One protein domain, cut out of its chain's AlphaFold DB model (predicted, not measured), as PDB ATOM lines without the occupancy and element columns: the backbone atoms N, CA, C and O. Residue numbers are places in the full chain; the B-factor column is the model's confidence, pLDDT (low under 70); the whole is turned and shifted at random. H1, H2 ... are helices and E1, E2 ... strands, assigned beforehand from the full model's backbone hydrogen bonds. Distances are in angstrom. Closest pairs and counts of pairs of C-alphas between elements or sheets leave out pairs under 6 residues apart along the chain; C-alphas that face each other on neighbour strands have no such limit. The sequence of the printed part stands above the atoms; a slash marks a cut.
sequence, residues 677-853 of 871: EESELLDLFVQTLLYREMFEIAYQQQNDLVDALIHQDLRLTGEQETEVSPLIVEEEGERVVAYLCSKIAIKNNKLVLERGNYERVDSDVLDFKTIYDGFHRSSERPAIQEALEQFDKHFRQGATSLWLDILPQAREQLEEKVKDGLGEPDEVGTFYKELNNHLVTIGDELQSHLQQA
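This is residues 677 to 853 of the 871 residues of an uncharacterized protein of Candidatus Poribacteria bacterium (UniProt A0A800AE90). One long helix, H1, runs through the middle of the domain, with the helical hairpin of H6 and H7 crossing it on one side and H4 and a small three-stranded sheet on the other. H3 and H4 cover one face of that sheet, while H2 folds back at the last residues of H1, near a tiny strand hairpin of E3 and E4. The printed part has 177 residues with seven named helices and five named strands, in the order H1 H2 E1 E2 E3 E4 E5 H3 H4 H5 H6 H7, and its class is mostly helix. The larger sheet has the order E1 E2 E5 and the smaller is E3 E4, both antiparallel. The whole is compact, with a radius of gyration of the C-alphas of 15.7 A and spans of 48 by 37 by 30 A.

H1, residues 678 to 701, is a hub touching four other helices. Its residues 695 to 699 touch H2, residues 703 to 709, closest at the C-alphas of Tyr 699 and Val 706, 6.2 A apart; the two form a helical hairpin. H1 only grazes, with residues 685 to 693, the sheet of E1, residues 727 to 732, E2, residues 735 to 741, and E5, residues 758 to 762. E1 and E2 are an antiparallel hairpin, with N 728 and O 739 2.9 A apart, within hydrogen-bond range. E2 and E5 are antiparallel, with N 759 and O 740 within range at 2.8 A. The hairpin of E3, residues 745 to 747, and E4, residues 750 to 752, has N 752 and O 745 within range at 2.8 A. H3, residues 768 to 777, and H4, residues 781 to 798, are on the same face of the larger sheet, making two layers, helices over one face; their heights over the sheet are 8.9 A and 9.0 A. H4 touches H1 at a steep tilt of 52 degrees, the C-alphas of Leu 788 and Thr 688 being closest at 7.2 A. H6, residues 807 to 819, touches H1 at a steep tilt of 59 degrees, with the C-alphas of Ala 810 and Glu 693 closest at 5.1 A. H7, residues 827 to 852, forms a helical hairpin with H6 at a shallow tilt of 6 degrees, opposite ways, closest at the C-alphas of Val 818 and Tyr 832, 6.3 A apart. H7 is the other hub and touches H1 at a steep tilt of 62 degrees, with the C-alphas of Leu 839 and Val 686 closest at 6.0 A. Residues 847 to 852 of H7 touch H5, residues 801 to 805, with the C-alphas of Leu 850 and Ser 801 closest at 5.1 A. In H1, H3, H4, H6 and H7 every O i to N i+4 pair is within hydrogen-bond range; in H2 it is 2 of 3, and in H5 0 of 1, beside 2 of 2 O i to N i+3 pairs.

H1 begins at C-alpha 678, (155.150, 288.340, 259.266), and is 34.8 A from first to last C-alpha. E2 is 19.8 A, E1 15.4 A, H4 25.4 A and H6 18.1 A long. H7 is 38.0 A long and ends at C-alpha 852, (176.494, 307.417, 252.893).

The two C-alphas farthest apart, those of Asn 748 and Pro 825, are 48.8 A from each other. The printed part has no cut. The link from H2 to E1, residues 710 to 726, is long, and that from H6 to H7 is short. Mean pLDDT of the printed part is 88.0; residues 822 to 825 are under 70.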
ATOM      1  N   GLU A 677     154.210 290.394 255.014       72.25
ATOM      2  CA  GLU A 677     154.667 289.108 255.521       72.25
ATOM      3  C   GLU A 677     155.071 289.286 256.992       72.25
ATOM      4  O   GLU A 677     155.538 290.347 257.402       72.25
ATOM      5  N   GLU A 678     154.872 288.262 257.822       75.00
ATOM      6  CA  GLU A 678     155.150 288.340 259.266       75.00
ATOM      7  C   GLU A 678     156.596 288.799 259.555       75.00
ATOM      8  O   GLU A 678     156.852 289.503 260.529       75.00
ATOM      9  N   SER A 679     157.510 288.490 258.629       78.31
ATOM     10  CA  SER A 679     158.887 288.989 258.576       78.31
ATOM     11  C   SER A 679     158.985 290.516 258.461       78.31
ATOM     12  O   SER A 679     159.763 291.123 259.184       78.31
ATOM     13  N   GLU A 680     158.197 291.151 257.589       82.31
ATOM     14  CA  GLU A 680     158.234 292.603 257.342       82.31
ATOM     15  C   GLU A 680     157.700 293.394 258.547       82.31
ATOM     16  O   GLU A 680     158.205 294.466 258.887       82.31
ATOM     17  N   LEU A 681     156.695 292.849 259.241       84.31
ATOM     18  CA  LEU A 681     156.185 293.435 260.485       84.31
ATOM     19  C   LEU A 681     157.200 293.323 261.624       84.31
ATOM     20  O   LEU A 681     157.336 294.256 262.422       84.31
ATOM     21  N   LEU A 682     157.912 292.197 261.699       89.25
ATOM     22  CA  LEU A 682     158.998 292.018 262.653       89.25
ATOM     23  C   LEU A 682     160.159 292.974 262.354       89.25
ATOM     24  O   LEU A 682     160.698 293.565 263.288       89.25
ATOM     25  N   ASP A 683     160.485 293.190 261.078       91.25
ATOM     26  CA  ASP A 683     161.503 294.154 260.659       91.25
ATOM     27  C   ASP A 683     161.167 295.576 261.129       91.25
ATOM     28  O   ASP A 683     161.957 296.220 261.828       91.25
ATOM     29  N   LEU A 684     159.953 296.046 260.838       90.88
ATOM     30  CA  LEU A 684     159.496 297.372 261.259       90.88
ATOM     31  C   LEU A 684     159.508 297.528 262.789       90.88
ATOM     32  O   LEU A 684     159.870 298.582 263.323       90.88
ATOM     33  N   PHE A 685     159.137 296.471 263.514       94.06
ATOM     34  CA  PHE A 685     159.154 296.470 264.972       94.06
ATOM     35  C   PHE A 685     160.580 296.546 265.537       94.06
ATOM     36  O   PHE A 685     160.855 297.376 266.406       94.06
ATOM     37  N   VAL A 686     161.508 295.741 265.013       93.94
ATOM     38  CA  VAL A 686     162.932 295.772 265.387       93.94
ATOM     39  C   VAL A 686     163.541 297.142 265.114       93.94
ATOM     40  O   VAL A 686     164.243 297.695 265.962       93.94
ATOM     41  N   GLN A 687     163.239 297.720 263.957       95.19
ATOM     42  CA  GLN A 687     163.694 299.051 263.587       95.19
ATOM     43  C   GLN A 687     163.165 300.121 264.552       95.19
ATOM     44  O   GLN A 687     163.905 301.014 264.962       95.19
ATOM     45  N   THR A 688     161.910 299.997 264.982       95.12
ATOM     46  CA  THR A 688     161.293 300.894 265.970       95.12
ATOM     47  C   THR A 688     161.964 300.787 267.341       95.12
ATOM     48  O   THR A 688     162.235 301.811 267.972       95.12
ATOM     49  N   LEU A 689     162.290 299.568 267.790       95.12
ATOM     50  CA  LEU A 689     163.074 299.353 269.011       95.12
ATOM     51  C   LEU A 689     164.454 300.006 268.901       95.12
ATOM     52  O   LEU A 689     164.880 300.700 269.821       95.12
ATOM     53  N   LEU A 690     165.129 299.839 267.764       95.00
ATOM     54  CA  LEU A 690     166.440 300.434 267.534       95.00
ATOM     55  C   LEU A 690     166.378 301.967 267.535       95.00
ATOM     56  O   LEU A 690     167.226 302.608 268.155       95.00
ATOM     57  N   TYR A 691     165.357 302.568 266.913       95.56
ATOM     58  CA  TYR A 691     165.155 304.015 266.974       95.56
ATOM     59  C   TYR A 691     164.920 304.508 268.386       95.56
ATOM     60  O   TYR A 691     165.522 305.506 268.770       95.56
ATOM     61  N   ARG A 692     164.112 303.808 269.179       94.44
ATOM     62  CA  ARG A 692     163.918 304.177 270.579       94.44
ATOM     63  C   ARG A 692     165.256 304.294 271.314       94.44
ATOM     64  O   ARG A 692     165.532 305.337 271.898       94.44
ATOM     65  N   GLU A 693     166.106 303.273 271.226       94.75
ATOM     66  CA  GLU A 693     167.415 303.274 271.894       94.75
ATOM     67  C   GLU A 693     168.335 304.377 271.341       94.75
ATOM     68  O   GLU A 693     168.971 305.108 272.099       94.75
ATOM     69  N   MET A 694     168.370 304.565 270.016       95.44
ATOM     70  CA  MET A 694     169.168 305.626 269.395       95.44
ATOM     71  C   MET A 694     168.740 307.021 269.858       95.44
ATOM     72  O   MET A 694     169.594 307.848 270.174       95.44
ATOM     73  N   PHE A 695     167.437 307.298 269.899       93.94
ATOM     74  CA  PHE A 695     166.913 308.599 270.302       93.94
ATOM     75  C   PHE A 695     167.043 308.835 271.809       93.94
ATOM     76  O   PHE A 695     167.359 309.955 272.205       93.94
ATOM     77  N   GLU A 696     166.895 307.805 272.649       91.25
ATOM     78  CA  GLU A 696     167.168 307.901 274.089       91.25
ATOM     79  C   GLU A 696     168.645 308.255 274.354       91.25
ATOM     80  O   GLU A 696     168.937 309.189 275.108       91.25
ATOM     81  N   ILE A 697     169.587 307.581 273.685       93.81
ATOM     82  CA  ILE A 697     171.025 307.863 273.820       93.81
ATOM     83  C   ILE A 697     171.365 309.248 273.254       93.81
ATOM     84  O   ILE A 697     172.077 310.019 273.901       93.81
ATOM     85  N   ALA A 698     170.849 309.595 272.072       93.00
ATOM     86  CA  ALA A 698     171.089 310.898 271.456       93.00
ATOM     87  C   ALA A 698     170.526 312.039 272.312       93.00
ATOM     88  O   ALA A 698     171.206 313.042 272.498       93.00
ATOM     89  N   TYR A 699     169.347 311.881 272.913       91.06
ATOM     90  CA  TYR A 699     168.776 312.877 273.821       91.06
ATOM     91  C   TYR A 699     169.675 313.127 275.045       91.06
ATOM     92  O   TYR A 699     169.841 314.264 275.483       91.06
ATOM     93  N   GLN A 700     170.319 312.077 275.569       90.81
ATOM     94  CA  GLN A 700     171.218 312.173 276.724       90.81
ATOM     95  C   GLN A 700     172.616 312.707 276.377       90.81
ATOM     96  O   GLN A 700     173.209 313.435 277.175       90.81
ATOM     97  N   GLN A 701     173.169 312.323 275.223       92.00
ATOM     98  CA  GLN A 701     174.571 312.583 274.871       92.00
ATOM     99  C   GLN A 701     174.747 313.732 273.867       92.00
ATOM    100  O   GLN A 701     175.745 314.450 273.929       92.00
ATOM    101  N   GLN A 702     173.815 313.893 272.925       89.62
ATOM    102  CA  GLN A 702     173.923 314.776 271.758       89.62
ATOM    103  C   GLN A 702     172.543 315.320 271.326       89.62
ATOM    104  O   GLN A 702     172.080 315.045 270.217       89.62
ATOM    105  N   ASN A 703     171.874 316.103 272.189       89.00
ATOM    106  CA  ASN A 703     170.498 316.567 271.935       89.00
ATOM    107  C   ASN A 703     170.335 317.325 270.604       89.00
ATOM    108  O   ASN A 703     169.268 317.270 270.004       89.00
ATOM    109  N   ASP A 704     171.396 317.962 270.095       88.12
ATOM    110  CA  ASP A 704     171.393 318.640 268.792       88.12
ATOM    111  C   ASP A 704     171.013 317.702 267.625       88.12
ATOM    112  O   ASP A 704     170.409 318.151 266.647       88.12
ATOM    113  N   LEU A 705     171.326 316.400 267.718       90.56
ATOM    114  CA  LEU A 705     170.908 315.396 266.730       90.56
ATOM    115  C   LEU A 705     169.398 315.152 266.776       90.56
ATOM    116  O   LEU A 705     168.755 315.050 265.729       90.56
ATOM    117  N   VAL A 706     168.833 315.095 267.983       91.06
ATOM    118  CA  VAL A 706     167.388 314.945 268.185       91.06
ATOM    119  C   VAL A 706     166.676 316.207 267.720       91.06
ATOM    120  O   VAL A 706     165.740 316.116 266.934       91.06
ATOM    121  N   ASP A 707     167.169 317.385 268.102       88.94
ATOM    122  CA  ASP A 707     166.629 318.676 267.680       88.94
ATOM    123  C   ASP A 707     166.663 318.861 266.164       88.94
ATOM    124  O   ASP A 707     165.844 319.600 265.622       88.94
ATOM    125  N   ALA A 708     167.590 318.234 265.443       89.00
ATOM    126  CA  ALA A 708     167.631 318.324 263.989       89.00
ATOM    127  C   ALA A 708     166.456 317.603 263.309       89.00
ATOM    128  O   ALA A 708     166.005 318.068 262.262       89.00
ATOM    129  N   LEU A 709     165.945 316.524 263.912       90.69
ATOM    130  CA  LEU A 709     164.908 315.659 263.338       90.69
ATOM    131  C   LEU A 709     163.540 315.805 264.009       90.69
ATOM    132  O   LEU A 709     162.519 315.665 263.341       90.69
ATOM    133  N   ILE A 710     163.501 316.111 265.305       91.06
ATOM    134  CA  ILE A 710     162.290 316.195 266.125       91.06
ATOM    135  C   ILE A 710     162.059 317.646 266.556       91.06
ATOM    136  O   ILE A 710     162.968 318.373 266.956       91.06
ATOM    137  N   HIS A 711     160.815 318.103 266.467       89.69
ATOM    138  CA  HIS A 711     160.399 319.400 266.969       89.69
ATOM    139  C   HIS A 711     160.195 319.339 268.483       89.69
ATOM    140  O   HIS A 711     159.128 318.961 268.944       89.69
ATOM    141  N   GLN A 712     161.183 319.764 269.265       82.88
ATOM    142  CA  GLN A 712     161.023 319.874 270.715       82.88
ATOM    143  C   GLN A 712     160.377 321.226 271.096       82.88
ATOM    144  O   GLN A 712     160.877 322.293 270.725       82.88
ATOM    145  N   ASP A 713     159.271 321.210 271.852       80.25
ATOM    146  CA  ASP A 713     158.742 322.388 272.565       80.25
ATOM    147  C   ASP A 713     158.422 322.024 274.020       80.25
ATOM    148  O   ASP A 713     157.316 321.612 274.362       80.25
ATOM    149  N   LEU A 714     159.409 322.235 274.895       73.81
ATOM    150  CA  LEU A 714     159.369 321.907 276.327       73.81
ATOM    151  C   LEU A 714     158.296 322.672 277.132       73.81
ATOM    152  O   LEU A 714     158.189 322.500 278.343       73.81
ATOM    153  N   ARG A 715     157.541 323.581 276.500       79.56
ATOM    154  CA  ARG A 715     156.439 324.319 277.140       79.56
ATOM    155  C   ARG A 715     155.096 323.600 277.007       79.56
ATOM    156  O   ARG A 715     154.136 324.025 277.650       79.56
ATOM    157  N   LEU A 716     155.011 322.588 276.147       78.00
ATOM    158  CA  LEU A 716     153.812 321.780 275.951       78.00
ATOM    159  C   LEU A 716     153.751 320.668 277.008       78.00
ATOM    160  O   LEU A 716     154.782 320.189 277.462       78.00
ATOM    161  N   THR A 717     152.541 320.294 277.431       79.12
ATOM    162  CA  THR A 717     152.297 319.247 278.447       79.12
ATOM    163  C   THR A 717     151.021 318.475 278.105       79.12
ATOM    164  O   THR A 717     150.124 319.040 277.469       79.12
ATOM    165  N   GLY A 718     150.905 317.217 278.544       81.31
ATOM    166  CA  GLY A 718     149.717 316.391 278.294       81.31
ATOM    167  C   GLY A 718     149.614 315.977 276.824       81.31
ATOM    168  O   GLY A 718     150.621 315.663 276.213       81.31
ATOM    169  N   GLU A 719     148.425 316.019 276.213       78.38
ATOM    170  CA  GLU A 719     148.233 315.590 274.809       78.38
ATOM    171  C   GLU A 719     149.071 316.375 273.780       78.38
ATOM    172  O   GLU A 719     149.302 315.881 272.680       78.38
ATOM    173  N   GLN A 720     149.532 317.582 274.130       76.50
ATOM    174  CA  GLN A 720     150.374 318.429 273.273       76.50
ATOM    175  C   GLN A 720     151.879 318.204 273.488       76.50
ATOM    176  O   GLN A 720     152.689 318.787 272.771       76.50
ATOM    177  N   GLU A 721     152.267 317.424 274.497       82.88
ATOM    178  CA  GLU A 721     153.666 317.107 274.789       82.88
ATOM    179  C   GLU A 721     154.312 316.414 273.591       82.88
ATOM    180  O   GLU A 721     153.703 315.530 272.997       82.88
ATOM    181  N   THR A 722     155.510 316.855 273.191       86.19
ATOM    182  CA  THR A 722     156.218 316.269 272.047       86.19
ATOM    183  C   THR A 722     157.298 315.311 272.516       86.19
ATOM    184  O   THR A 722     158.228 315.706 273.216       86.19
ATOM    185  N   GLU A 723     157.167 314.069 272.080       90.12
ATOM    186  CA  GLU A 723     157.998 312.931 272.434       90.12
ATOM    187  C   GLU A 723     159.195 312.811 271.482       90.12
ATOM    188  O   GLU A 723     159.212 313.372 270.382       90.12
ATOM    189  N   VAL A 724     160.232 312.085 271.906       88.50
ATOM    190  CA  VAL A 724     161.488 311.946 271.138       88.50
ATOM    191  C   VAL A 724     161.620 310.610 270.407       88.50
ATOM    192  O   VAL A 724     162.528 310.459 269.596       88.50
ATOM    193  N   SER A 725     160.728 309.650 270.671       91.56
ATOM    194  CA  SER A 725     160.795 308.279 270.149       91.56
ATOM    195  C   SER A 725     159.428 307.801 269.651       91.56
ATOM    196  O   SER A 725     158.429 308.049 270.323       91.56
ATOM    197  N   PRO A 726     159.351 307.054 268.532       92.81
ATOM    198  CA  PRO A 726     158.094 306.495 268.023       92.81
ATOM    199  C   PRO A 726     157.486 305.392 268.917       92.81
ATOM    200  O   PRO A 726     156.320 305.039 268.734       92.81
ATOM    201  N   LEU A 727     158.248 304.880 269.890       94.94
ATOM    202  CA  LEU A 727     157.805 303.949 270.930       94.94
ATOM    203  C   LEU A 727     158.079 304.542 272.314       94.94
ATOM    204  O   LEU A 727     159.212 304.935 272.604       94.94
ATOM    205  N   ILE A 728     157.062 304.523 273.173       92.69
ATOM    206  CA  ILE A 728     157.155 304.915 274.582       92.69
ATOM    207  C   ILE A 728     156.839 303.695 275.439       92.69
ATOM    208  O   ILE A 728     155.846 303.004 275.210       92.69
ATOM    209  N   VAL A 729     157.690 303.445 276.430       90.44
ATOM    210  CA  VAL A 729     157.465 302.439 277.468       90.44
ATOM    211  C   VAL A 729     157.630 303.137 278.808       90.44
ATOM    212  O   VAL A 729     158.712 303.640 279.106       90.44
ATOM    213  N   GLU A 730     156.564 303.194 279.598       89.56
ATOM    214  CA  GLU A 730     156.550 303.944 280.856       89.56
ATOM    215  C   GLU A 730     155.762 303.232 281.960       89.56
ATOM    216  O   GLU A 730     154.974 302.319 281.708       89.56
ATOM    217  N   GLU A 731     155.999 303.648 283.205       88.06
ATOM    218  CA  GLU A 731     155.332 303.109 284.389       88.06
ATOM    219  C   GLU A 731     154.068 303.920 284.722       88.06
ATOM    220  O   GLU A 731     154.142 305.071 285.158       88.06
ATOM    221  N   GLU A 732     152.894 303.299 284.586       85.38
ATOM    222  CA  GLU A 732     151.608 303.845 285.027       85.38
ATOM    223  C   GLU A 732     151.127 303.113 286.291       85.38
ATOM    224  O   GLU A 732     150.384 302.127 286.256       85.38
ATOM    225  N   GLY A 733     151.557 303.602 287.457       83.44
ATOM    226  CA  GLY A 733     151.223 302.992 288.747       83.44
ATOM    227  C   GLY A 733     152.063 301.744 289.034       83.44
ATOM    228  O   GLY A 733     153.267 301.855 289.211       83.44
ATOM    229  N   GLU A 734     151.429 300.570 289.130       81.06
ATOM    230  CA  GLU A 734     152.121 299.273 289.313       81.06
ATOM    231  C   GLU A 734     152.374 298.541 287.978       81.06
ATOM    232  O   GLU A 734     152.807 297.389 287.982       81.06
ATOM    233  N   ARG A 735     152.061 299.172 286.838       84.69
ATOM    234  CA  ARG A 735     152.080 298.545 285.510       84.69
ATOM    235  C   ARG A 735     153.028 299.262 284.565       84.69
ATOM    236  O   ARG A 735     153.151 300.483 284.627       84.69
ATOM    237  N   VAL A 736     153.633 298.502 283.658       89.25
ATOM    238  CA  VAL A 736     154.394 299.039 282.526       89.25
ATOM    239  C   VAL A 736     153.490 299.036 281.300       89.25
ATOM    240  O   VAL A 736     152.890 298.013 280.967       89.25
ATOM    241  N   VAL A 737     153.380 300.182 280.637       92.31
ATOM    242  CA  VAL A 737     152.485 300.406 279.498       92.31
ATOM    243  C   VAL A 737     153.321 300.764 278.273       92.31
ATOM    244  O   VAL A 737     154.295 301.510 278.386       92.31
ATOM    245  N   ALA A 738     152.949 300.230 277.106       92.94
ATOM    246  CA  ALA A 738     153.595 300.553 275.837       92.94
ATOM    247  C   ALA A 738     152.648 301.306 274.905       92.94
ATOM    248  O   ALA A 738     151.489 300.924 274.704       92.94
ATOM    249  N   TYR A 739     153.198 302.342 274.285       94.00
ATOM    250  CA  TYR A 739     152.514 303.211 273.348       94.00
ATOM    251  C   TYR A 739     153.307 303.314 272.045       94.00
ATOM    252  O   TYR A 739     154.508 303.584 272.073       94.00
ATOM    253  N   LEU A 740     152.636 303.146 270.905       94.06
ATOM    254  CA  LEU A 740     153.223 303.352 269.580       94.06
ATOM    255  C   LEU A 740     152.583 304.553 268.895       94.06
ATOM    256  O   LEU A 740     151.371 304.749 268.967       94.06
ATOM    257  N   CYS A 741     153.402 305.348 268.213       93.69
ATOM    258  CA  CYS A 741     152.918 306.477 267.432       93.69
ATOM    259  C   CYS A 741     152.003 305.979 266.301       93.69
ATOM    260  O   CYS A 741     152.412 305.148 265.494       93.69
ATOM    261  N   SER A 742     150.773 306.487 266.241       90.44
ATOM    262  CA  SER A 742     149.792 306.187 265.188       90.44
ATOM    263  C   SER A 742     149.640 307.319 264.177       90.44
ATOM    264  O   SER A 742     148.961 307.163 263.161       90.44
ATOM    265  N   LYS A 743     150.258 308.478 264.439       90.81
ATOM    266  CA  LYS A 743     150.173 309.639 263.557       90.81
ATOM    267  C   LYS A 743     151.362 310.579 263.717       90.81
ATOM    268  O   LYS A 743     151.662 311.057 264.805       90.81
ATOM    269  N   ILE A 744     151.965 310.943 262.589       87.31
ATOM    270  CA  ILE A 744     153.068 311.905 262.531       87.31
ATOM    271  C   ILE A 744     152.591 313.226 261.939       87.31
ATOM    272  O   ILE A 744     151.908 313.268 260.916       87.31
ATOM    273  N   ALA A 745     152.995 314.329 262.565       86.12
ATOM    274  CA  ALA A 745     152.916 315.657 261.974       86.12
ATOM    275  C   ALA A 745     154.325 316.176 261.651       86.12
ATOM    276  O   ALA A 745     155.299 315.809 262.303       86.12
ATOM    277  N   ILE A 746     154.447 317.046 260.645       87.19
ATOM    278  CA  ILE A 746     155.722 317.670 260.263       87.19
ATOM    279  C   ILE A 746     155.599 319.186 260.398       87.19
ATOM    280  O   ILE A 746     154.689 319.803 259.842       87.19
ATOM    281  N   LYS A 747     156.548 319.807 261.100       85.75
ATOM    282  CA  LYS A 747     156.620 321.259 261.287       85.75
ATOM    283  C   LYS A 747     158.054 321.730 261.114       85.75
ATOM    284  O   LYS A 747     158.957 321.249 261.784       85.75
ATOM    285  N   ASN A 748     158.266 322.696 260.216       85.19
ATOM    286  CA  ASN A 748     159.600 323.203 259.865       85.19
ATOM    287  C   ASN A 748     160.590 322.087 259.477       85.19
ATOM    288  O   ASN A 748     161.750 322.132 259.875       85.19
ATOM    289  N   ASN A 749     160.114 321.096 258.715       86.31
ATOM    290  CA  ASN A 749     160.887 319.925 258.297       86.31
ATOM    291  C   ASN A 749     161.414 319.054 259.456       86.31
ATOM    292  O   ASN A 749     162.423 318.381 259.291       86.31
ATOM    293  N   LYS A 750     160.741 319.083 260.612       90.44
ATOM    294  CA  LYS A 750     160.987 318.208 261.762       90.44
ATOM    295  C   LYS A 750     159.718 317.442 262.115       90.44
ATOM    296  O   LYS A 750     158.617 317.978 261.946       90.44
ATOM    297  N   LEU A 751     159.874 316.229 262.627       90.94
ATOM    298  CA  LEU A 751     158.784 315.399 263.130       90.94
ATOM    299  C   LEU A 751     158.220 315.990 264.421       90.94
ATOM    300  O   LEU A 751     158.965 316.420 265.298       90.94
ATOM    301  N   VAL A 752     156.901 315.998 264.546       90.88
ATOM    302  CA  VAL A 752     156.182 316.345 265.770       90.88
ATOM    303  C   VAL A 752     155.471 315.080 266.240       90.88
ATOM    304  O   VAL A 752     154.489 314.653 265.629       90.88
ATOM    305  N   LEU A 753     155.997 314.472 267.300       90.81
ATOM    306  CA  LEU A 753     155.444 313.277 267.931       90.81
ATOM    307  C   LEU A 753     154.618 313.678 269.156       90.81
ATOM    308  O   LEU A 753     155.093 313.617 270.282       90.81
ATOM    309  N   GLU A 754     153.408 314.186 268.949       89.94
ATOM    310  CA  GLU A 754     152.571 314.628 270.073       89.94
ATOM    311  C   GLU A 754     152.012 313.432 270.848       89.94
ATOM    312  O   GLU A 754     151.568 312.459 270.241       89.94
ATOM    313  N   ARG A 755     151.949 313.523 272.177       87.31
ATOM    314  CA  ARG A 755     151.429 312.470 273.058       87.31
ATOM    315  C   ARG A 755     150.017 312.011 272.684       87.31
ATOM    316  O   ARG A 755     149.713 310.828 272.778       87.31
ATOM    317  N   GLY A 756     149.163 312.925 272.217       85.12
ATOM    318  CA  GLY A 756     147.813 312.609 271.733       85.12
ATOM    319  C   GLY A 756     147.764 311.775 270.444       85.12
ATOM    320  O   GLY A 756     146.687 311.336 270.055       85.12
ATOM    321  N   ASN A 757     148.906 311.552 269.786       90.19
ATOM    322  CA  ASN A 757     149.044 310.739 268.575       90.19
ATOM    323  C   ASN A 757     149.625 309.341 268.856       90.19
ATOM    324  O   ASN A 757     150.056 308.656 267.928       90.19
ATOM    325  N   TYR A 758     149.679 308.926 270.121       92.00
ATOM    326  CA  TYR A 758     150.136 307.599 270.511       92.00
ATOM    327  C   TYR A 758     148.960 306.695 270.855       92.00
ATOM    328  O   TYR A 758     148.076 307.060 271.627       92.00
ATOM    329  N   GLU A 759     149.003 305.476 270.331       91.00
ATOM    330  CA  GLU A 759     148.043 304.428 270.638       91.00
ATOM    331  C   GLU A 759     148.643 303.447 271.631       91.00
ATOM    332  O   GLU A 759     149.771 302.966 271.475       91.00
ATOM    333  N   ARG A 760     147.871 303.133 272.670       91.88
ATOM    334  CA  ARG A 760     148.272 302.145 273.667       91.88
ATOM    335  C   ARG A 760     148.161 300.751 273.067       91.88
ATOM    336  O   ARG A 760     147.056 300.309 272.758       91.88
ATOM    337  N   VAL A 761     149.283 300.046 272.964       90.56
ATOM    338  CA  VAL A 761     149.322 298.698 272.379       90.56
ATOM    339  C   VAL A 761     149.258 297.588 273.420       90.56
ATOM    340  O   VAL A 761     148.694 296.536 273.135       90.56
ATOM    341  N   ASP A 762     149.750 297.831 274.637       90.31
ATOM    342  CA  ASP A 762     149.556 296.929 275.775       90.31
ATOM    343  C   ASP A 762     149.615 297.703 277.106       90.31
ATOM    344  O   ASP A 762     150.201 298.782 277.177       90.31
ATOM    345  N   SER A 763     148.957 297.184 278.146       85.88
ATOM    346  CA  SER A 763     148.857 297.791 279.486       85.88
ATOM    347  C   SER A 763     149.579 297.003 280.582       85.88
ATOM    348  O   SER A 763     149.564 297.454 281.724       85.88
ATOM    349  N   ASP A 764     150.144 295.836 280.264       85.38
ATOM    350  CA  ASP A 764     150.866 294.963 281.192       85.38
ATOM    351  C   ASP A 764     152.110 294.385 280.479       85.38
ATOM    352  O   ASP A 764     152.239 293.180 280.264       85.38
ATOM    353  N   VAL A 765     153.027 295.269 280.070       87.12
ATOM    354  CA  VAL A 765     154.225 294.922 279.288       87.12
ATOM    355  C   VAL A 765     155.227 294.148 280.144       87.12
ATOM    356  O   VAL A 765     155.816 294.698 281.073       87.12
ATOM    357  N   LEU A 766     155.447 292.877 279.799       82.06
ATOM    358  CA  LEU A 766     156.427 292.009 280.463       82.06
ATOM    359  C   LEU A 766     157.725 291.858 279.660       82.06
ATOM    360  O   LEU A 766     158.793 291.687 280.241       82.06
ATOM    361  N   ASP A 767     157.629 291.927 278.334       86.88
ATOM    362  CA  ASP A 767     158.724 291.688 277.396       86.88
ATOM    363  C   ASP A 767     158.433 292.341 276.026       86.88
ATOM    364  O   ASP A 767     157.356 292.903 275.794       86.88
ATOM    365  N   PHE A 768     159.388 292.278 275.090       91.12
ATOM    366  CA  PHE A 768     159.197 292.817 273.736       91.12
ATOM    367  C   PHE A 768     158.154 292.044 272.929       91.12
ATOM    368  O   PHE A 768     157.518 292.630 272.051       91.12
ATOM    369  N   LYS A 769     157.936 290.761 273.238       89.25
ATOM    370  CA  LYS A 769     156.909 289.957 272.572       89.25
ATOM    371  C   LYS A 769     155.515 290.481 272.901       89.25
ATOM    372  O   LYS A 769     154.669 290.559 272.022       89.25
ATOM    373  N   THR A 770     155.290 290.907 274.137       89.31
ATOM    374  CA  THR A 770     154.023 291.483 274.596       89.31
ATOM    375  C   THR A 770     153.704 292.759 273.817       89.31
ATOM    376  O   THR A 770     152.585 292.927 273.335       89.31
ATOM    377  N   ILE A 771     154.706 293.620 273.604       91.81
ATOM    378  CA  ILE A 771     154.554 294.833 272.784       91.81
ATOM    379  C   ILE A 771     154.273 294.463 271.321       91.81
ATOM    380  O   ILE A 771     153.364 295.030 270.717       91.81
ATOM    381  N   TYR A 772     155.010 293.498 270.758       91.38
ATOM    382  CA  TYR A 772     154.826 293.042 269.378       91.38
ATOM    383  C   TYR A 772     153.440 292.425 269.143       91.38
ATOM    384  O   TYR A 772     152.740 292.800 268.206       91.38
ATOM    385  N   ASP A 773     152.990 291.542 270.035       87.69
ATOM    386  CA  ASP A 773     151.660 290.934 269.989       87.69
ATOM    387  C   ASP A 773     150.557 291.991 270.182       87.69
ATOM    388  O   ASP A 773     149.464 291.867 269.621       87.69
ATOM    389  N   GLY A 774     150.812 293.021 270.995       85.25
ATOM    390  CA  GLY A 774     149.935 294.180 271.175       85.25
ATOM    391  C   GLY A 774     149.814 295.016 269.899       85.25
ATOM    392  O   GLY A 774     148.706 295.293 269.438       85.25
ATOM    393  N   PHE A 775     150.944 295.331 269.260       88.19
ATOM    394  CA  PHE A 775     150.995 295.986 267.951       88.19
ATOM    395  C   PHE A 775     150.256 295.168 266.884       88.19
ATOM    396  O   PHE A 775     149.390 295.693 266.184       88.19
ATOM    397  N   HIS A 776     150.523 293.863 266.813       83.06
ATOM    398  CA  HIS A 776     149.930 292.971 265.823       83.06
ATOM    399  C   HIS A 776     148.404 292.840 265.977       83.06
ATOM    400  O   HIS A 776     147.690 292.679 264.986       83.06
ATOM    401  N   ARG A 777     147.887 292.911 267.212       82.25
ATOM    402  CA  ARG A 777     146.448 292.805 267.517       82.25
ATOM    403  C   ARG A 777     145.719 294.151 267.562       82.25
ATOM    404  O   ARG A 777     144.493 294.148 267.681       82.25
ATOM    405  N   SER A 778     146.430 295.275 267.480       77.38
ATOM    406  CA  SER A 778     145.834 296.611 267.556       77.38
ATOM    407  C   SER A 778     144.876 296.874 266.390       77.38
ATOM    408  O   SER A 778     145.202 296.620 265.229       77.38
ATOM    409  N   SER A 779     143.700 297.445 266.674       71.88
ATOM    410  CA  SER A 779     142.773 297.920 265.633       71.88
ATOM    411  C   SER A 779     143.349 299.080 264.813       71.88
ATOM    412  O   SER A 779     142.969 299.265 263.657       71.88
ATOM    413  N   GLU A 780     144.308 299.807 265.391       77.38
ATOM    414  CA  GLU A 780     145.022 300.931 264.776       77.38
ATOM    415  C   GLU A 780     146.338 300.496 264.106       77.38
ATOM    416  O   GLU A 780     147.127 301.341 263.690       77.38
ATOM    417  N   ARG A 781     146.597 299.181 263.965       83.38
ATOM    418  CA  ARG A 781     147.846 298.646 263.386       83.38
ATOM    419  C   ARG A 781     148.242 299.319 262.061       83.38
ATOM    420  O   ARG A 781     149.411 299.661 261.945       83.38
ATOM    421  N   PRO A 782     147.342 299.558 261.083       77.62
ATOM    422  CA  PRO A 782     147.726 300.226 259.835       77.62
ATOM    423  C   PRO A 782     148.148 301.685 260.015       77.62
ATOM    424  O   PRO A 782     149.082 302.120 259.355       77.62
ATOM    425  N   ALA A 783     147.505 302.423 260.927       78.00
ATOM    426  CA  ALA A 783     147.891 303.798 261.240       78.00
ATOM    427  C   ALA A 783     149.254 303.838 261.949       78.00
ATOM    428  O   ALA A 783     150.112 304.647 261.607       78.00
ATOM    429  N   ILE A 784     149.486 302.903 262.879       86.56
ATOM    430  CA  ILE A 784     150.786 302.712 263.531       86.56
ATOM    431  C   ILE A 784     151.858 302.351 262.499       86.56
ATOM    432  O   ILE A 784     152.905 302.984 262.463       86.56
ATOM    433  N   GLN A 785     151.597 301.383 261.620       87.69
ATOM    434  CA  GLN A 785     152.530 300.984 260.566       87.69
ATOM    435  C   GLN A 785     152.895 302.168 259.661       87.69
ATOM    436  O   GLN A 785     154.076 302.456 259.482       87.69
ATOM    437  N   GLU A 786     151.896 302.892 259.150       85.38
ATOM    438  CA  GLU A 786     152.119 304.056 258.292       85.38
ATOM    439  C   GLU A 786     152.938 305.138 259.014       85.38
ATOM    440  O   GLU A 786     153.864 305.711 258.437       85.38
ATOM    441  N   ALA A 787     152.645 305.403 260.288       89.31
ATOM    442  CA  ALA A 787     153.410 306.344 261.094       89.31
ATOM    443  C   ALA A 787     154.869 305.894 261.279       89.31
ATOM    444  O   ALA A 787     155.778 306.705 261.113       89.31
ATOM    445  N   LEU A 788     155.127 304.616 261.561       92.75
ATOM    446  CA  LEU A 788     156.486 304.090 261.728       92.75
ATOM    447  C   LEU A 788     157.289 304.118 260.413       92.75
ATOM    448  O   LEU A 788     158.460 304.498 260.417       92.75
ATOM    449  N   GLU A 789     156.662 303.817 259.276       91.62
ATOM    450  CA  GLU A 789     157.287 303.933 257.949       91.62
ATOM    451  C   GLU A 789     157.588 305.397 257.583       91.62
ATOM    452  O   GLU A 789     158.651 305.719 257.042       91.62
ATOM    453  N   GLN A 790     156.677 306.322 257.908       90.56
ATOM    454  CA  GLN A 790     156.915 307.758 257.741       90.56
ATOM    455  C   GLN A 790     158.052 308.255 258.641       90.56
ATOM    456  O   GLN A 790     158.854 309.087 258.199       90.56
ATOM    457  N   PHE A 791     158.146 307.738 259.870       93.75
ATOM    458  CA  PHE A 791     159.248 308.023 260.783       93.75
ATOM    459  C   PHE A 791     160.581 307.590 260.170       93.75
ATOM    460  O   PHE A 791     161.490 308.414 260.059       93.75
ATOM    461  N   ASP A 792     160.680 306.335 259.719       93.44
ATOM    462  CA  ASP A 792     161.883 305.794 259.081       93.44
ATOM    463  C   ASP A 792     162.296 306.624 257.865       93.44
ATOM    464  O   ASP A 792     163.428 307.104 257.769       93.44
ATOM    465  N   LYS A 793     161.354 306.873 256.952       92.81
ATOM    466  CA  LYS A 793     161.618 307.663 255.749       92.81
ATOM    467  C   LYS A 793     162.183 309.039 256.092       92.81
ATOM    468  O   LYS A 793     163.138 309.486 255.455       92.81
ATOM    469  N   HIS A 794     161.611 309.710 257.090       91.44
ATOM    470  CA  HIS A 794     162.088 311.019 257.521       91.44
ATOM    471  C   HIS A 794     163.460 310.933 258.199       91.44
ATOM    472  O   HIS A 794     164.337 311.743 257.898       91.44
ATOM    473  N   PHE A 795     163.674 309.928 259.054       93.50
ATOM    474  CA  PHE A 795     164.968 309.670 259.675       93.50
ATOM    475  C   PHE A 795     166.043 309.450 258.610       93.50
ATOM    476  O   PHE A 795     167.042 310.156 258.599       93.50
ATOM    477  N   ARG A 796     165.831 308.548 257.648       93.00
ATOM    478  CA  ARG A 796     166.806 308.254 256.586       93.00
ATOM    479  C   ARG A 796     167.113 309.464 255.704       93.00
ATOM    480  O   ARG A 796     168.252 309.617 255.271       93.00
ATOM    481  N   GLN A 797     166.135 310.327 255.443       89.81
ATOM    482  CA  GLN A 797     166.341 311.542 254.647       89.81
ATOM    483  C   GLN A 797     167.071 312.653 255.412       89.81
ATOM    484  O   GLN A 797     167.812 313.422 254.802       89.81
ATOM    485  N   GLY A 798     166.839 312.765 256.723       86.56
ATOM    486  CA  GLY A 798     167.378 313.845 257.552       86.56
ATOM    487  C   GLY A 798     168.606 313.473 258.386       86.56
ATOM    488  O   GLY A 798     169.283 314.367 258.896       86.56
ATOM    489  N   ALA A 799     168.896 312.183 258.566       89.69
ATOM    490  CA  ALA A 799     170.007 311.722 259.383       89.69
ATOM    491  C   ALA A 799     171.351 312.049 258.723       89.69
ATOM    492  O   ALA A 799     171.541 311.916 257.517       89.69
ATOM    493  N   THR A 800     172.303 312.466 259.549       91.75
ATOM    494  CA  THR A 800     173.696 312.727 259.170       91.75
ATOM    495  C   THR A 800     174.604 311.584 259.606       91.75
ATOM    496  O   THR A 800     174.252 310.834 260.519       91.75
ATOM    497  N   SER A 801     175.827 311.523 259.077       90.69
ATOM    498  CA  SER A 801     176.814 310.514 259.490       90.69
ATOM    499  C   SER A 801     177.173 310.561 260.986       90.69
ATOM    500  O   SER A 801     177.719 309.595 261.501       90.69
ATOM    501  N   LEU A 802     176.843 311.642 261.709       90.38
ATOM    502  CA  LEU A 802     177.015 311.760 263.168       90.38
ATOM    503  C   LEU A 802     176.206 310.722 263.969       90.38
ATOM    504  O   LEU A 802     176.597 310.351 265.070       90.38
ATOM    505  N   TRP A 803     175.116 310.184 263.407       93.69
ATOM    506  CA  TRP A 803     174.364 309.097 264.045       93.69
ATOM    507  C   TRP A 803     175.157 307.777 264.116       93.69
ATOM    508  O   TRP A 803     174.781 306.892 264.884       93.69
ATOM    509  N   LEU A 804     176.277 307.649 263.383       92.50
ATOM    510  CA  LEU A 804     177.198 306.508 263.498       92.50
ATOM    511  C   LEU A 804     177.890 306.427 264.863       92.50
ATOM    512  O   LEU A 804     178.324 305.343 265.240       92.50
ATOM    513  N   ASP A 805     177.962 307.528 265.614       90.81
ATOM    514  CA  ASP A 805     178.524 307.524 266.970       90.81
ATOM    515  C   ASP A 805     177.523 306.968 268.006       90.81
ATOM    516  O   ASP A 805     177.911 306.533 269.095       90.81
ATOM    517  N   ILE A 806     176.231 306.956 267.656       95.19
ATOM    518  CA  ILE A 806     175.113 306.535 268.513       95.19
ATOM    519  C   ILE A 806     174.672 305.102 268.193       95.19
ATOM    520  O   ILE A 806     174.447 304.309 269.107       95.19
ATOM    521  N   LEU A 807     174.577 304.749 266.905       95.12
ATOM    522  CA  LEU A 807     174.040 303.462 266.447       95.12
ATOM    523  C   LEU A 807     174.720 302.231 267.090       95.12
ATOM    524  O   LEU A 807     173.990 301.351 267.548       95.12
ATOM    525  N   PRO A 808     176.062 302.133 267.198       93.69
ATOM    526  CA  PRO A 808     176.702 300.976 267.826       93.69
ATOM    527  C   PRO A 808     176.332 300.813 269.304       93.69
ATOM    528  O   PRO A 808     176.105 299.692 269.748       93.69
ATOM    529  N   GLN A 809     176.219 301.923 270.045       94.38
ATOM    530  CA  GLN A 809     175.823 301.908 271.458       94.38
ATOM    531  C   GLN A 809     174.361 301.471 271.613       94.38
ATOM    532  O   GLN A 809     174.052 300.640 272.463       94.38
ATOM    533  N   ALA A 810     173.470 301.995 270.764       93.81
ATOM    534  CA  ALA A 810     172.056 301.622 270.746       93.81
ATOM    535  C   ALA A 810     171.867 300.135 270.416       93.81
ATOM    536  O   ALA A 810     171.095 299.441 271.075       93.81
ATOM    537  N   ARG A 811     172.617 299.632 269.429       93.56
ATOM    538  CA  ARG A 811     172.611 298.219 269.052       93.56
ATOM    539  C   ARG A 811     173.113 297.332 270.188       93.56
ATOM    540  O   ARG A 811     172.462 296.341 270.484       93.56
ATOM    541  N   GLU A 812     174.215 297.690 270.848       92.81
ATOM    542  CA  GLU A 812     174.747 296.921 271.982       92.81
ATOM    543  C   GLU A 812     173.753 296.865 273.155       92.81
ATOM    544  O   GLU A 812     173.500 295.785 273.688       92.81
ATOM    545  N   GLN A 813     173.124 297.997 273.505       92.75
ATOM    546  CA  GLN A 813     172.100 298.047 274.557       92.75
ATOM    547  C   GLN A 813     170.865 297.212 274.207       92.75
ATOM    548  O   GLN A 813     170.336 296.497 275.063       92.75
ATOM    549  N   LEU A 814     170.409 297.270 272.954       92.44
ATOM    550  CA  LEU A 814     169.275 296.469 272.509       92.44
ATOM    551  C   LEU A 814     169.624 294.977 272.482       92.44
ATOM    552  O   LEU A 814     168.842 294.167 272.963       92.44
ATOM    553  N   GLU A 815     170.809 294.602 271.997       90.44
ATOM    554  CA  GLU A 815     171.288 293.216 272.006       90.44
ATOM    555  C   GLU A 815     171.392 292.647 273.432       90.44
ATOM    556  O   GLU A 815     171.103 291.468 273.637       90.44
ATOM    557  N   GLU A 816     171.778 293.450 274.429       89.31
ATOM    558  CA  GLU A 816     171.768 293.037 275.840       89.31
ATOM    559  C   GLU A 816     170.336 292.776 276.338       89.31
ATOM    560  O   GLU A 816     170.060 291.687 276.843       89.31
ATOM    561  N   LYS A 817     169.396 293.695 276.072       88.81
ATOM    562  CA  LYS A 817     167.964 293.533 276.404       88.81
ATOM    563  C   LYS A 817     167.318 292.333 275.694       88.81
ATOM    564  O   LYS A 817     166.421 291.690 276.236       88.81
ATOM    565  N   VAL A 818     167.762 292.014 274.477       87.19
ATOM    566  CA  VAL A 818     167.297 290.850 273.704       87.19
ATOM    567  C   VAL A 818     167.881 289.543 274.253       87.19
ATOM    568  O   VAL A 818     167.185 288.528 274.282       87.19
ATOM    569  N   LYS A 819     169.126 289.542 274.749       82.88
ATOM    570  CA  LYS A 819     169.747 288.346 275.347       82.88
ATOM    571  C   LYS A 819     169.008 287.841 276.581       82.88
ATOM    572  O   LYS A 819     168.931 286.624 276.755       82.88
ATOM    573  N   ASP A 820     168.431 288.737 277.374       76.88
ATOM    574  CA  ASP A 820     167.665 288.373 278.568       76.88
ATOM    575  C   ASP A 820     166.416 287.528 278.242       76.88
ATOM    576  O   ASP A 820     166.021 286.688 279.047       76.88
ATOM    577  N   GLY A 821     165.847 287.662 277.034       70.81
ATOM    578  CA  GLY A 821     164.701 286.867 276.566       70.81
ATOM    579  C   GLY A 821     165.051 285.558 275.837       70.81
ATOM    580  O   GLY A 821     164.169 284.740 275.590       70.81
ATOM    581  N   LEU A 822     166.328 285.307 275.508       69.94
ATOM    582  CA  LEU A 822     166.767 284.104 274.767       69.94
ATOM    583  C   LEU A 822     166.799 282.815 275.616       69.94
ATOM    584  O   LEU A 822     167.040 281.732 275.078       69.94
ATOM    585  N   GLY A 823     166.613 282.917 276.935       60.72
ATOM    586  CA  GLY A 823     166.711 281.796 277.878       60.72
ATOM    587  C   GLY A 823     165.453 280.928 278.015       60.72
ATOM    588  O   GLY A 823     165.535 279.858 278.623       60.72
ATOM    589  N   GLU A 824     164.315 281.359 277.464       68.62
ATOM    590  CA  GLU A 824     163.017 280.697 277.645       68.62
ATOM    591  C   GLU A 824     162.791 279.575 276.602       68.62
ATOM    592  O   GLU A 824     163.004 279.778 275.408       68.62
ATOM    593  N   PRO A 825     162.380 278.352 276.993       64.31
ATOM    594  CA  PRO A 825     162.209 277.217 276.075       64.31
ATOM    595  C   PRO A 825     160.870 277.217 275.305       64.31
ATOM    596  O   PRO A 825     160.449 276.166 274.814       64.31
ATOM    597  N   ASP A 826     160.178 278.352 275.233       75.44
ATOM    598  CA  ASP A 826     158.812 278.496 274.726       75.44
ATOM    599  C   ASP A 826     158.717 279.437 273.499       75.44
ATOM    600  O   ASP A 826     159.704 279.729 272.813       75.44
ATOM    601  N   GLU A 827     157.496 279.863 273.159       75.25
ATOM    602  CA  GLU A 827     157.232 280.790 272.049       75.25
ATOM    603  C   GLU A 827     157.938 282.145 272.234       75.25
ATOM    604  O   GLU A 827     158.255 282.804 271.243       75.25
ATOM    605  N   VAL A 828     158.251 282.539 273.477       80.81
ATOM    606  CA  VAL A 828     158.998 283.764 273.782       80.81
ATOM    607  C   VAL A 828     160.451 283.612 273.358       80.81
ATOM    608  O   VAL A 828     160.942 284.423 272.576       80.81
ATOM    609  N   GLY A 829     161.123 282.526 273.740       82.00
ATOM    610  CA  GLY A 829     162.508 282.298 273.310       82.00
ATOM    611  C   GLY A 829     162.671 282.162 271.790       82.00
ATOM    612  O   GLY A 829     163.692 282.576 271.233       82.00
ATOM    613  N   THR A 830     161.656 281.634 271.094       84.62
ATOM    614  CA  THR A 830     161.650 281.569 269.620       84.62
ATOM    615  C   THR A 830     161.545 282.965 269.003       84.62
ATOM    616  O   THR A 830     162.366 283.305 268.151       84.62
ATOM    617  N   PHE A 831     160.620 283.796 269.495       88.62
ATOM    618  CA  PHE A 831     160.486 285.195 269.077       88.62
ATOM    619  C   PHE A 831     161.784 285.983 269.291       88.62
ATOM    620  O   PHE A 831     162.260 286.647 268.377       88.62
ATOM    621  N   TYR A 832     162.418 285.866 270.460       89.88
ATOM    622  CA  TYR A 832     163.664 286.580 270.755       89.88
ATOM    623  C   TYR A 832     164.835 286.147 269.858       89.88
ATOM    624  O   TYR A 832     165.703 286.957 269.529       89.88
ATOM    625  N   LYS A 833     164.854 284.886 269.407       87.00
ATOM    626  CA  LYS A 833     165.844 284.408 268.435       87.00
ATOM    627  C   LYS A 833     165.640 285.040 267.057       87.00
ATOM    628  O   LYS A 833     166.624 285.389 266.406       87.00
ATOM    629  N   GLU A 834     164.393 285.175 266.614       87.62
ATOM    630  CA  GLU A 834     164.052 285.851 265.359       87.62
ATOM    631  C   GLU A 834     164.337 287.352 265.464       87.62
ATOM    632  O   GLU A 834     165.108 287.875 264.663       87.62
ATOM    633  N   LEU A 835     163.871 288.005 266.529       89.81
ATOM    634  CA  LEU A 835     164.152 289.406 266.851       89.81
ATOM    635  C   LEU A 835     165.656 289.720 266.779       89.81
ATOM    636  O   LEU A 835     166.056 290.707 266.168       89.81
ATOM    637  N   ASN A 836     166.505 288.850 267.336       90.69
ATOM    638  CA  ASN A 836     167.958 289.011 267.285       90.69
ATOM    639  C   ASN A 836     168.532 288.903 265.858       90.69
ATOM    640  O   ASN A 836     169.453 289.637 265.513       90.69
ATOM    641  N   ASN A 837     168.016 287.996 265.023       89.50
ATOM    642  CA  ASN A 837     168.483 287.863 263.639       89.50
ATOM    643  C   ASN A 837     168.124 289.102 262.810       89.50
ATOM    644  O   ASN A 837     168.965 289.615 262.076       89.50
ATOM    645  N   HIS A 838     166.896 289.594 262.964       91.88
ATOM    646  CA  HIS A 838     166.416 290.793 262.282       91.88
ATOM    647  C   HIS A 838     167.148 292.052 262.772       91.88
ATOM    648  O   HIS A 838     167.521 292.900 261.964       91.88
ATOM    649  N   LEU A 839     167.473 292.134 264.069       93.06
ATOM    650  CA  LEU A 839     168.269 293.228 264.637       93.06
ATOM    651  C   LEU A 839     169.656 293.339 264.000       93.06
ATOM    652  O   LEU A 839     170.118 294.447 263.726       93.06
ATOM    653  N   VAL A 840     170.309 292.205 263.731       89.56
ATOM    654  CA  VAL A 840     171.601 292.192 263.034       89.56
ATOM    655  C   VAL A 840     171.456 292.767 261.625       89.56
ATOM    656  O   VAL A 840     172.207 293.673 261.268       89.56
ATOM    657  N   THR A 841     170.471 292.289 260.860       91.38
ATOM    658  CA  THR A 841     170.224 292.735 259.482       91.38
ATOM    659  C   THR A 841     169.899 294.228 259.415       91.38
ATOM    660  O   THR A 841     170.581 294.980 258.721       91.38
ATOM    661  N   ILE A 842     168.910 294.686 260.187       93.19
ATOM    662  CA  ILE A 842     168.459 296.085 260.185       93.19
ATOM    663  C   ILE A 842     169.553 297.023 260.692       93.19
ATOM    664  O   ILE A 842     169.738 298.117 260.155       93.19
ATOM    665  N   GLY A 843     170.305 296.598 261.710       92.00
ATOM    666  CA  GLY A 843     171.444 297.355 262.214       92.00
ATOM    667  C   GLY A 843     172.500 297.589 261.132       92.00
ATOM    668  O   GLY A 843     172.974 298.717 260.976       92.00
ATOM    669  N   ASP A 844     172.834 296.557 260.353       92.62
ATOM    670  CA  ASP A 844     173.811 296.646 259.262       92.62
ATOM    671  C   ASP A 844     173.298 297.522 258.101       92.62
ATOM    672  O   ASP A 844     174.048 298.338 257.553       92.62
ATOM    673  N   GLU A 845     172.012 297.420 257.754       93.06
ATOM    674  CA  GLU A 845     171.377 298.270 256.740       93.06
ATOM    675  C   GLU A 845     171.381 299.748 257.135       93.06
ATOM    676  O   GLU A 845     171.728 300.620 256.330       93.06
ATOM    677  N   LEU A 846     171.020 300.044 258.384       92.06
ATOM    678  CA  LEU A 846     171.011 301.408 258.896       92.06
ATOM    679  C   LEU A 846     172.436 301.969 258.995       92.06
ATOM    680  O   LEU A 846     172.665 303.130 258.655       92.06
ATOM    681  N   GLN A 847     173.413 301.144 259.378       94.25
ATOM    682  CA  GLN A 847     174.824 301.524 259.382       94.25
ATOM    683  C   GLN A 847     175.325 301.872 257.974       94.25
ATOM    684  O   GLN A 847     175.975 302.904 257.798       94.25
ATOM    685  N   SER A 848     175.000 301.050 256.971       92.50
ATOM    686  CA  SER A 848     175.338 301.307 255.564       92.50
ATOM    687  C   SER A 848     174.727 302.622 255.068       92.50
ATOM    688  O   SER A 848     175.412 303.438 254.447       92.50
ATOM    689  N   HIS A 849     173.460 302.875 255.413       92.50
ATOM    690  CA  HIS A 849     172.775 304.124 255.078       92.50
ATOM    691  C   HIS A 849     173.465 305.346 255.700       92.50
ATOM    692  O   HIS A 849     173.772 306.317 255.010       92.50
ATOM    693  N   LEU A 850     173.778 305.291 256.997       92.12
ATOM    694  CA  LEU A 850     174.418 306.398 257.713       92.12
ATOM    695  C   LEU A 850     175.865 306.665 257.260       92.12
ATOM    696  O   LEU A 850     176.321 307.804 257.337       92.12
ATOM    697  N   GLN A 851     176.579 305.661 256.741       92.38
ATOM    698  CA  GLN A 851     177.901 305.846 256.122       92.38
ATOM    699  C   GLN A 851     177.852 306.666 254.826       92.38
ATOM    700  O   GLN A 851     178.842 307.306 254.474       92.38
ATOM    701  N   GLN A 852     176.715 306.656 254.126       89.69
ATOM    702  CA  GLN A 852     176.494 307.417 252.893       89.69
ATOM    703  C   GLN A 852     175.858 308.794 253.154       89.69
ATOM    704  O   GLN A 852     175.747 309.610 252.237       89.69
ATOM    705  N   ALA A 853     175.447 309.063 254.395       88.25
ATOM    706  CA  ALA A 853     174.768 310.291 254.776       88.25
ATOM    707  C   ALA A 853     175.728 311.502 254.874       88.25
ATOM    708  O   ALA A 853     176.915 311.342 255.174       88.25
TER     709      ALA A 853